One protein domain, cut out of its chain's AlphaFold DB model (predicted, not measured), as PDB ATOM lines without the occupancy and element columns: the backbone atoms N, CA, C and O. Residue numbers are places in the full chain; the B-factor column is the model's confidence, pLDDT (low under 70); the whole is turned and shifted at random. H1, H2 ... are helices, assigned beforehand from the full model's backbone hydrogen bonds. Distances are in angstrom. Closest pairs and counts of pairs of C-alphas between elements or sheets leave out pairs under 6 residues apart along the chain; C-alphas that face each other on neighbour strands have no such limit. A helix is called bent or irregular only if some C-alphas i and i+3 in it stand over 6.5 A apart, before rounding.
ATOM      1  N   LEU A   2     -43.694 -18.698  16.689       71.19
ATOM      2  CA  LEU A   2     -42.381 -18.146  16.327       71.19
ATOM      3  C   LEU A   2     -42.262 -18.218  14.803       71.19
ATOM      4  O   LEU A   2     -42.605 -19.252  14.235       71.19
ATOM      5  N   ALA A   3     -41.861 -17.126  14.145       73.00
ATOM      6  CA  ALA A   3     -41.763 -17.049  12.681       73.00
ATOM      7  C   ALA A   3     -43.043 -17.486  11.919       73.00
ATOM      8  O   ALA A   3     -42.982 -18.137  10.882       73.00
ATOM      9  N   GLY A   4     -44.227 -17.177  12.464       77.38
ATOM     10  CA  GLY A   4     -45.518 -17.591  11.891       77.38
ATOM     11  C   GLY A   4     -45.933 -19.040  12.195       77.38
ATOM     12  O   GLY A   4     -47.065 -19.426  11.911       77.38
ATOM     13  N   GLN A   5     -45.067 -19.831  12.835       84.31
ATOM     14  CA  GLN A   5     -45.289 -21.254  13.084       84.31
ATOM     15  C   GLN A   5     -45.905 -21.536  14.458       84.31
ATOM     16  O   GLN A   5     -45.613 -20.879  15.467       84.31
ATOM     17  N   ARG A   6     -46.792 -22.538  14.498       79.38
ATOM     18  CA  ARG A   6     -47.636 -22.857  15.666       79.38
ATOM     19  C   ARG A   6     -47.146 -24.055  16.482       79.38
ATOM     20  O   ARG A   6     -47.643 -24.246  17.588       79.38
ATOM     21  N   THR A   7     -46.191 -24.832  15.974       84.44
ATOM     22  CA  THR A   7     -45.645 -26.025  16.644       84.44
ATOM     23  C   THR A   7     -44.119 -25.970  16.690       84.44
ATOM     24  O   THR A   7     -43.493 -25.357  15.832       84.44
ATOM     25  N   GLN A   8     -43.505 -26.616  17.686       85.62
ATOM     26  CA  GLN A   8     -42.039 -26.678  17.810       85.62
ATOM     27  C   GLN A   8     -41.391 -27.372  16.604       85.62
ATOM     28  O   GLN A   8     -40.332 -26.944  16.155       85.62
ATOM     29  N   ALA A   9     -42.057 -28.393  16.056       88.06
ATOM     30  CA  ALA A   9     -41.634 -29.070  14.835       88.06
ATOM     31  C   ALA A   9     -41.624 -28.107  13.640       88.06
ATOM     32  O   ALA A   9     -40.580 -27.929  13.029       88.06
ATOM     33  N   ALA A  10     -42.725 -27.384  13.406       88.25
ATOM     34  CA  ALA A  10     -42.811 -26.424  12.307       88.25
ATOM     35  C   ALA A  10     -41.817 -25.260  12.459       88.25
ATOM     36  O   ALA A  10     -41.320 -24.738  11.469       88.25
ATOM     37  N   ILE A  11     -41.491 -24.850  13.691       89.88
ATOM     38  CA  ILE A  11     -40.439 -23.850  13.938       89.88
ATOM     39  C   ILE A  11     -39.063 -24.403  13.541       89.88
ATOM     40  O   ILE A  11     -38.275 -23.685  12.929       89.88
ATOM     41  N   ALA A  12     -38.764 -25.657  13.895       91.00
ATOM     42  CA  ALA A  12     -37.500 -26.296  13.539       91.00
ATOM     43  C   ALA A  12     -37.378 -26.516  12.025       91.00
ATOM     44  O   ALA A  12     -36.320 -26.250  11.464       91.00
ATOM     45  N   GLU A  13     -38.461 -26.943  11.373       92.12
ATOM     46  CA  GLU A  13     -38.556 -27.074   9.914       92.12
ATOM     47  C   GLU A  13     -38.338 -25.720   9.238       92.12
ATOM     48  O   GLU A  13     -37.435 -25.582   8.422       92.12
ATOM     49  N   TRP A  14     -39.051 -24.680   9.678       92.62
ATOM     50  CA  TRP A  14     -38.854 -23.328   9.162       92.62
ATOM     51  C   TRP A  14     -37.407 -22.844   9.329       92.62
ATOM     52  O   TRP A  14     -36.849 -22.245   8.414       92.62
ATOM     53  N   ALA A  15     -36.777 -23.117  10.477       90.19
ATOM     54  CA  ALA A  15     -35.381 -22.758  10.708       90.19
ATOM     55  C   ALA A  15     -34.414 -23.554   9.813       90.19
ATOM     56  O   ALA A  15     -33.383 -23.015   9.406       90.19
ATOM     57  N   ALA A  16     -34.731 -24.816   9.509       89.88
ATOM     58  CA  ALA A  16     -33.965 -25.656   8.593       89.88
ATOM     59  C   ALA A  16     -34.071 -25.163   7.139       89.88
ATOM     60  O   ALA A  16     -33.054 -25.100   6.442       89.88
ATOM     61  N   ASP A  17     -35.266 -24.728   6.740       92.62
ATOM     62  CA  ASP A  17     -35.589 -24.226   5.400       92.62
ATOM     63  C   ASP A  17     -35.046 -22.814   5.127       92.62
ATOM     64  O   ASP A  17     -35.085 -22.333   3.991       92.62
ATOM     65  N   LEU A  18     -34.510 -22.124   6.144       90.56
ATOM     66  CA  LEU A  18     -33.881 -20.822   5.949       90.56
ATOM     67  C   LEU A  18     -32.685 -20.929   4.994       90.56
ATOM     68  O   LEU A  18     -31.786 -21.747   5.236       90.56
ATOM     69  N   PRO A  19     -32.598 -20.044   3.983       90.38
ATOM     70  CA  PRO A  19     -31.441 -20.002   3.106       90.38
ATOM     71  C   PRO A  19     -30.194 -19.593   3.896       90.38
ATOM     72  O   PRO A  19     -30.278 -18.804   4.842       90.38
ATOM     73  N   ASP A  20     -29.025 -20.086   3.483       88.56
ATOM     74  CA  ASP A  20     -27.768 -19.908   4.226       88.56
ATOM     75  C   ASP A  20     -27.442 -18.444   4.536       88.56
ATOM     76  O   ASP A  20     -26.960 -18.132   5.622       88.56
ATOM     77  N   TRP A  21     -27.779 -17.522   3.632       90.44
ATOM     78  CA  TRP A  21     -27.549 -16.089   3.829       90.44
ATOM     79  C   TRP A  21     -28.416 -15.468   4.940       90.44
ATOM     80  O   TRP A  21     -28.041 -14.441   5.510       90.44
ATOM     81  N   ALA A  22     -29.574 -16.054   5.261       89.31
ATOM     82  CA  ALA A  22     -30.497 -15.532   6.272       89.31
ATOM     83  C   ALA A  22     -30.166 -16.035   7.686       89.31
ATOM     84  O   ALA A  22     -30.469 -15.350   8.666       89.31
ATOM     85  N   ARG A  23     -29.508 -17.195   7.802       88.88
ATOM     86  CA  ARG A  23     -29.182 -17.852   9.079       88.88
ATOM     87  C   ARG A  23     -28.367 -16.958  10.036       88.88
ATOM     88  O   ARG A  23     -28.791 -16.814  11.188       88.88
ATOM     89  N   PRO A  24     -27.304 -16.247   9.597       90.12
ATOM     90  CA  PRO A  24     -26.523 -15.385  10.487       90.12
ATOM     91  C   PRO A  24     -27.325 -14.222  11.079       90.12
ATOM     92  O   PRO A  24     -27.055 -13.806  12.203       90.12
ATOM     93  N   ARG A  25     -28.352 -13.722  10.372       88.06
ATOM     94  CA  ARG A  25     -29.213 -12.631  10.869       88.06
ATOM     95  C   ARG A  25     -30.045 -13.037  12.086       88.06
ATOM     96  O   ARG A  25     -30.488 -12.168  12.829       88.06
ATOM     97  N   LEU A  26     -30.248 -14.338  12.286       84.12
ATOM     98  CA  LEU A  26     -30.946 -14.909  13.440       84.12
ATOM     99  C   LEU A  26     -29.975 -15.508  14.469       84.12
ATOM    100  O   LEU A  26     -30.402 -16.231  15.366       84.12
ATOM    101  N   GLY A  27     -28.669 -15.253  14.329       87.56
ATOM    102  CA  GLY A  27     -27.639 -15.822  15.200       87.56
ATOM    103  C   GLY A  27     -27.357 -17.309  14.957       87.56
ATOM    104  O   GLY A  27     -26.646 -17.931  15.744       87.56
ATOM    105  N   ILE A  28     -27.877 -17.897  13.874       88.31
ATOM    106  CA  ILE A  28     -27.585 -19.282  13.493       88.31
ATOM    107  C   ILE A  28     -26.267 -19.278  12.713       88.31
ATOM    108  O   ILE A  28     -26.227 -18.947  11.530       88.31
ATOM    109  N   THR A  29     -25.175 -19.617  13.397       83.69
ATOM    110  CA  THR A  29     -23.809 -19.590  12.836       83.69
ATOM    111  C   THR A  29     -23.343 -20.934  12.279       83.69
ATOM    112  O   THR A  29     -22.331 -20.998  11.586       83.69
ATOM    113  N   ARG A  30     -24.056 -22.020  12.596       82.06
ATOM    114  CA  ARG A  30     -23.754 -23.385  12.148       82.06
ATOM    115  C   ARG A  30     -25.034 -24.041  11.628       82.06
ATOM    116  O   ARG A  30     -25.697 -23.511  10.746       82.06
ATOM    117  N   THR A  31     -25.394 -25.189  12.184       87.38
ATOM    118  CA  THR A  31     -26.599 -25.930  11.832       87.38
ATOM    119  C   THR A  31     -27.823 -25.310  12.513       87.38
ATOM    120  O   THR A  31     -27.745 -24.992  13.704       87.38
ATOM    121  N   PRO A  32     -28.957 -25.163  11.805       90.12
ATOM    122  CA  PRO A  32     -30.226 -24.799  12.424       90.12
ATOM    123  C   PRO A  32     -30.582 -25.730  13.597       90.12
ATOM    124  O   PRO A  32     -30.294 -26.930  13.545       90.12
ATOM    125  N   PRO A  33     -31.180 -25.204  14.679       89.19
ATOM    126  CA  PRO A  33     -31.478 -26.002  15.858       89.19
ATOM    127  C   PRO A  33     -32.567 -27.037  15.562       89.19
ATOM    128  O   PRO A  33     -33.637 -26.713  15.051       89.19
ATOM    129  N   ALA A  34     -32.325 -28.285  15.964       91.44
ATOM    130  CA  ALA A  34     -33.348 -29.320  15.929       91.44
ATOM    131  C   ALA A  34     -34.504 -28.998  16.895       91.44
ATOM    132  O   ALA A  34     -34.321 -28.311  17.905       91.44
ATOM    133  N   CYS A  35     -35.677 -29.588  16.647       91.75
ATOM    134  CA  CYS A  35     -36.865 -29.443  17.500       91.75
ATOM    135  C   CYS A  35     -36.563 -29.729  18.989       91.75
ATOM    136  O   CYS A  35     -36.987 -28.979  19.868       91.75
ATOM    137  N   ALA A  36     -35.744 -30.747  19.282       91.94
ATOM    138  CA  ALA A  36     -35.327 -31.075  20.648       91.94
ATOM    139  C   ALA A  36     -34.511 -29.955  21.325       91.94
ATOM    140  O   ALA A  36     -34.693 -29.696  22.517       91.94
ATOM    141  N   THR A  37     -33.644 -29.271  20.574       90.56
ATOM    142  CA  THR A  37     -32.851 -28.134  21.066       90.56
ATOM    143  C   THR A  37     -33.755 -26.950  21.382       90.56
ATOM    144  O   THR A  37     -33.673 -26.402  22.481       90.56
ATOM    145  N   ILE A  38     -34.672 -26.614  20.467       89.00
ATOM    146  CA  ILE A  38     -35.667 -25.551  20.674       89.00
ATOM    147  C   ILE A  38     -36.496 -25.848  21.926       89.00
ATOM    148  O   ILE A  38     -36.618 -24.998  22.807       89.00
ATOM    149  N   ARG A  39     -37.004 -27.081  22.058       89.06
ATOM    150  CA  ARG A  39     -37.773 -27.510  23.232       89.06
ATOM    151  C   ARG A  39     -36.980 -27.362  24.530       89.06
ATOM    152  O   ARG A  39     -37.525 -26.855  25.504       89.06
ATOM    153  N   ARG A  40     -35.717 -27.801  24.567       91.75
ATOM    154  CA  ARG A  40     -34.865 -27.682  25.764       91.75
ATOM    155  C   ARG A  40     -34.676 -26.233  26.190       91.75
ATOM    156  O   ARG A  40     -34.805 -25.952  27.372       91.75
ATOM    157  N   VAL A  41     -34.392 -25.337  25.246       89.38
ATOM    158  CA  VAL A  41     -34.230 -23.908  25.547       89.38
ATOM    159  C   VAL A  41     -35.527 -23.338  26.113       89.38
ATOM    160  O   VAL A  41     -35.502 -22.754  27.186       89.38
ATOM    161  N   LEU A  42     -36.668 -23.584  25.460       86.38
ATOM    162  CA  LEU A  42     -37.968 -23.092  25.932       86.38
ATOM    163  C   LEU A  42     -38.340 -23.600  27.334       86.38
ATOM    164  O   LEU A  42     -39.026 -22.896  28.060       86.38
ATOM    165  N   LEU A  43     -37.894 -24.798  27.720       87.44
ATOM    166  CA  LEU A  43     -38.121 -25.347  29.063       87.44
ATOM    167  C   LEU A  43     -37.190 -24.774  30.140       87.44
ATOM    168  O   LEU A  43     -37.473 -24.946  31.320       87.44
ATOM    169  N   LEU A  44     -36.074 -24.159  29.747       90.75
ATOM    170  CA  LEU A  44     -35.098 -23.561  30.661       90.75
ATOM    171  C   LEU A  44     -35.299 -22.054  30.838       90.75
ATOM    172  O   LEU A  44     -34.754 -21.480  31.776       90.75
ATOM    173  N   LEU A  45     -36.028 -21.413  29.926       88.31
ATOM    174  CA  LEU A  45     -36.307 -19.989  30.002       88.31
ATOM    175  C   LEU A  45     -37.327 -19.703  31.100       88.31
ATOM    176  O   LEU A  45     -38.379 -20.337  31.170       88.31
TER     177      LEU A  45
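AT A GLANCE: This is residues 2 to 45 of the 257 residues of the protein "Transposase" of Tetrasphaera australiensis Ben110 (UniProt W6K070). Two helices, H1 and H3, meet at a slant, with H3 beginning beside H1, and the short helix H2 sits off at the far turn of the chain between them. The chain runs out along H1, turns through H2, comes back in a link with no named element, and then runs away from H2 through H3, which with the turn near H2 makes the length of the whole. The printed part has 44 residues with three named helices, in the order H1, H2, H3, and no named strand; the class is all helix. It is compact, with a radius of gyration of the C-alphas of 10.2 A, and its C-alphas span 28 by 19 by 13 A, only just elongated.

HOW THE PARTS SIT: Residues 2 to 7 come before H1, residues 8 to 17. A tight link, residues 18 to 22, joins H1 to H2, residues 23 to 26. H1 and H2 are apart, but only just: their closest C-alphas are 8.1 A from each other. A short link, residues 27 to 34, leads from H2 to H3, residues 35 to 44. H2 and H3 are apart, and H2 touches no helix. H1 and H3 touch, with 7 pairs of C-alphas within 8 A; their closest C-alphas are those of Ala 12 and Cys 35, 5.1 A apart. Their lines stand at a steep tilt of 55 degrees, and they run opposite ways. Their centres are 12.7 A apart. In H1 and H3 every O i to N i+4 pair is within hydrogen-bond range; H2 is too short for such a pair, and its 1 pair of O i and N i+3 is within range.

IN THESE COORDINATES: H1 runs from Gln 8, with its C-alpha at (-42.039, -26.678, 17.810), to Asp 17, and measures 14.2 A from first to last C-alpha. H2 runs from Arg 23, with its C-alpha at (-29.182, -17.852, 9.079), to Leu 26, 5.5 A from first to last C-alpha. H3 runs from Cys 35 to Leu 44, whose C-alpha stands at (-35.098, -23.561, 30.661), and measures 14.5 A. No helix is bent.

THE WHOLE: The two C-alphas farthest apart are those of Trp 21, in the link between H1 and H2, and Leu 43, in H3, at 28.9 A. The C-alphas of Leu 2 and Leu 45, the first and last printed residues, are 15.1 A apart. The printed part has no cut and no long link between its helices. The mean pLDDT of the printed part is 87.6, and no printed residue is under 70.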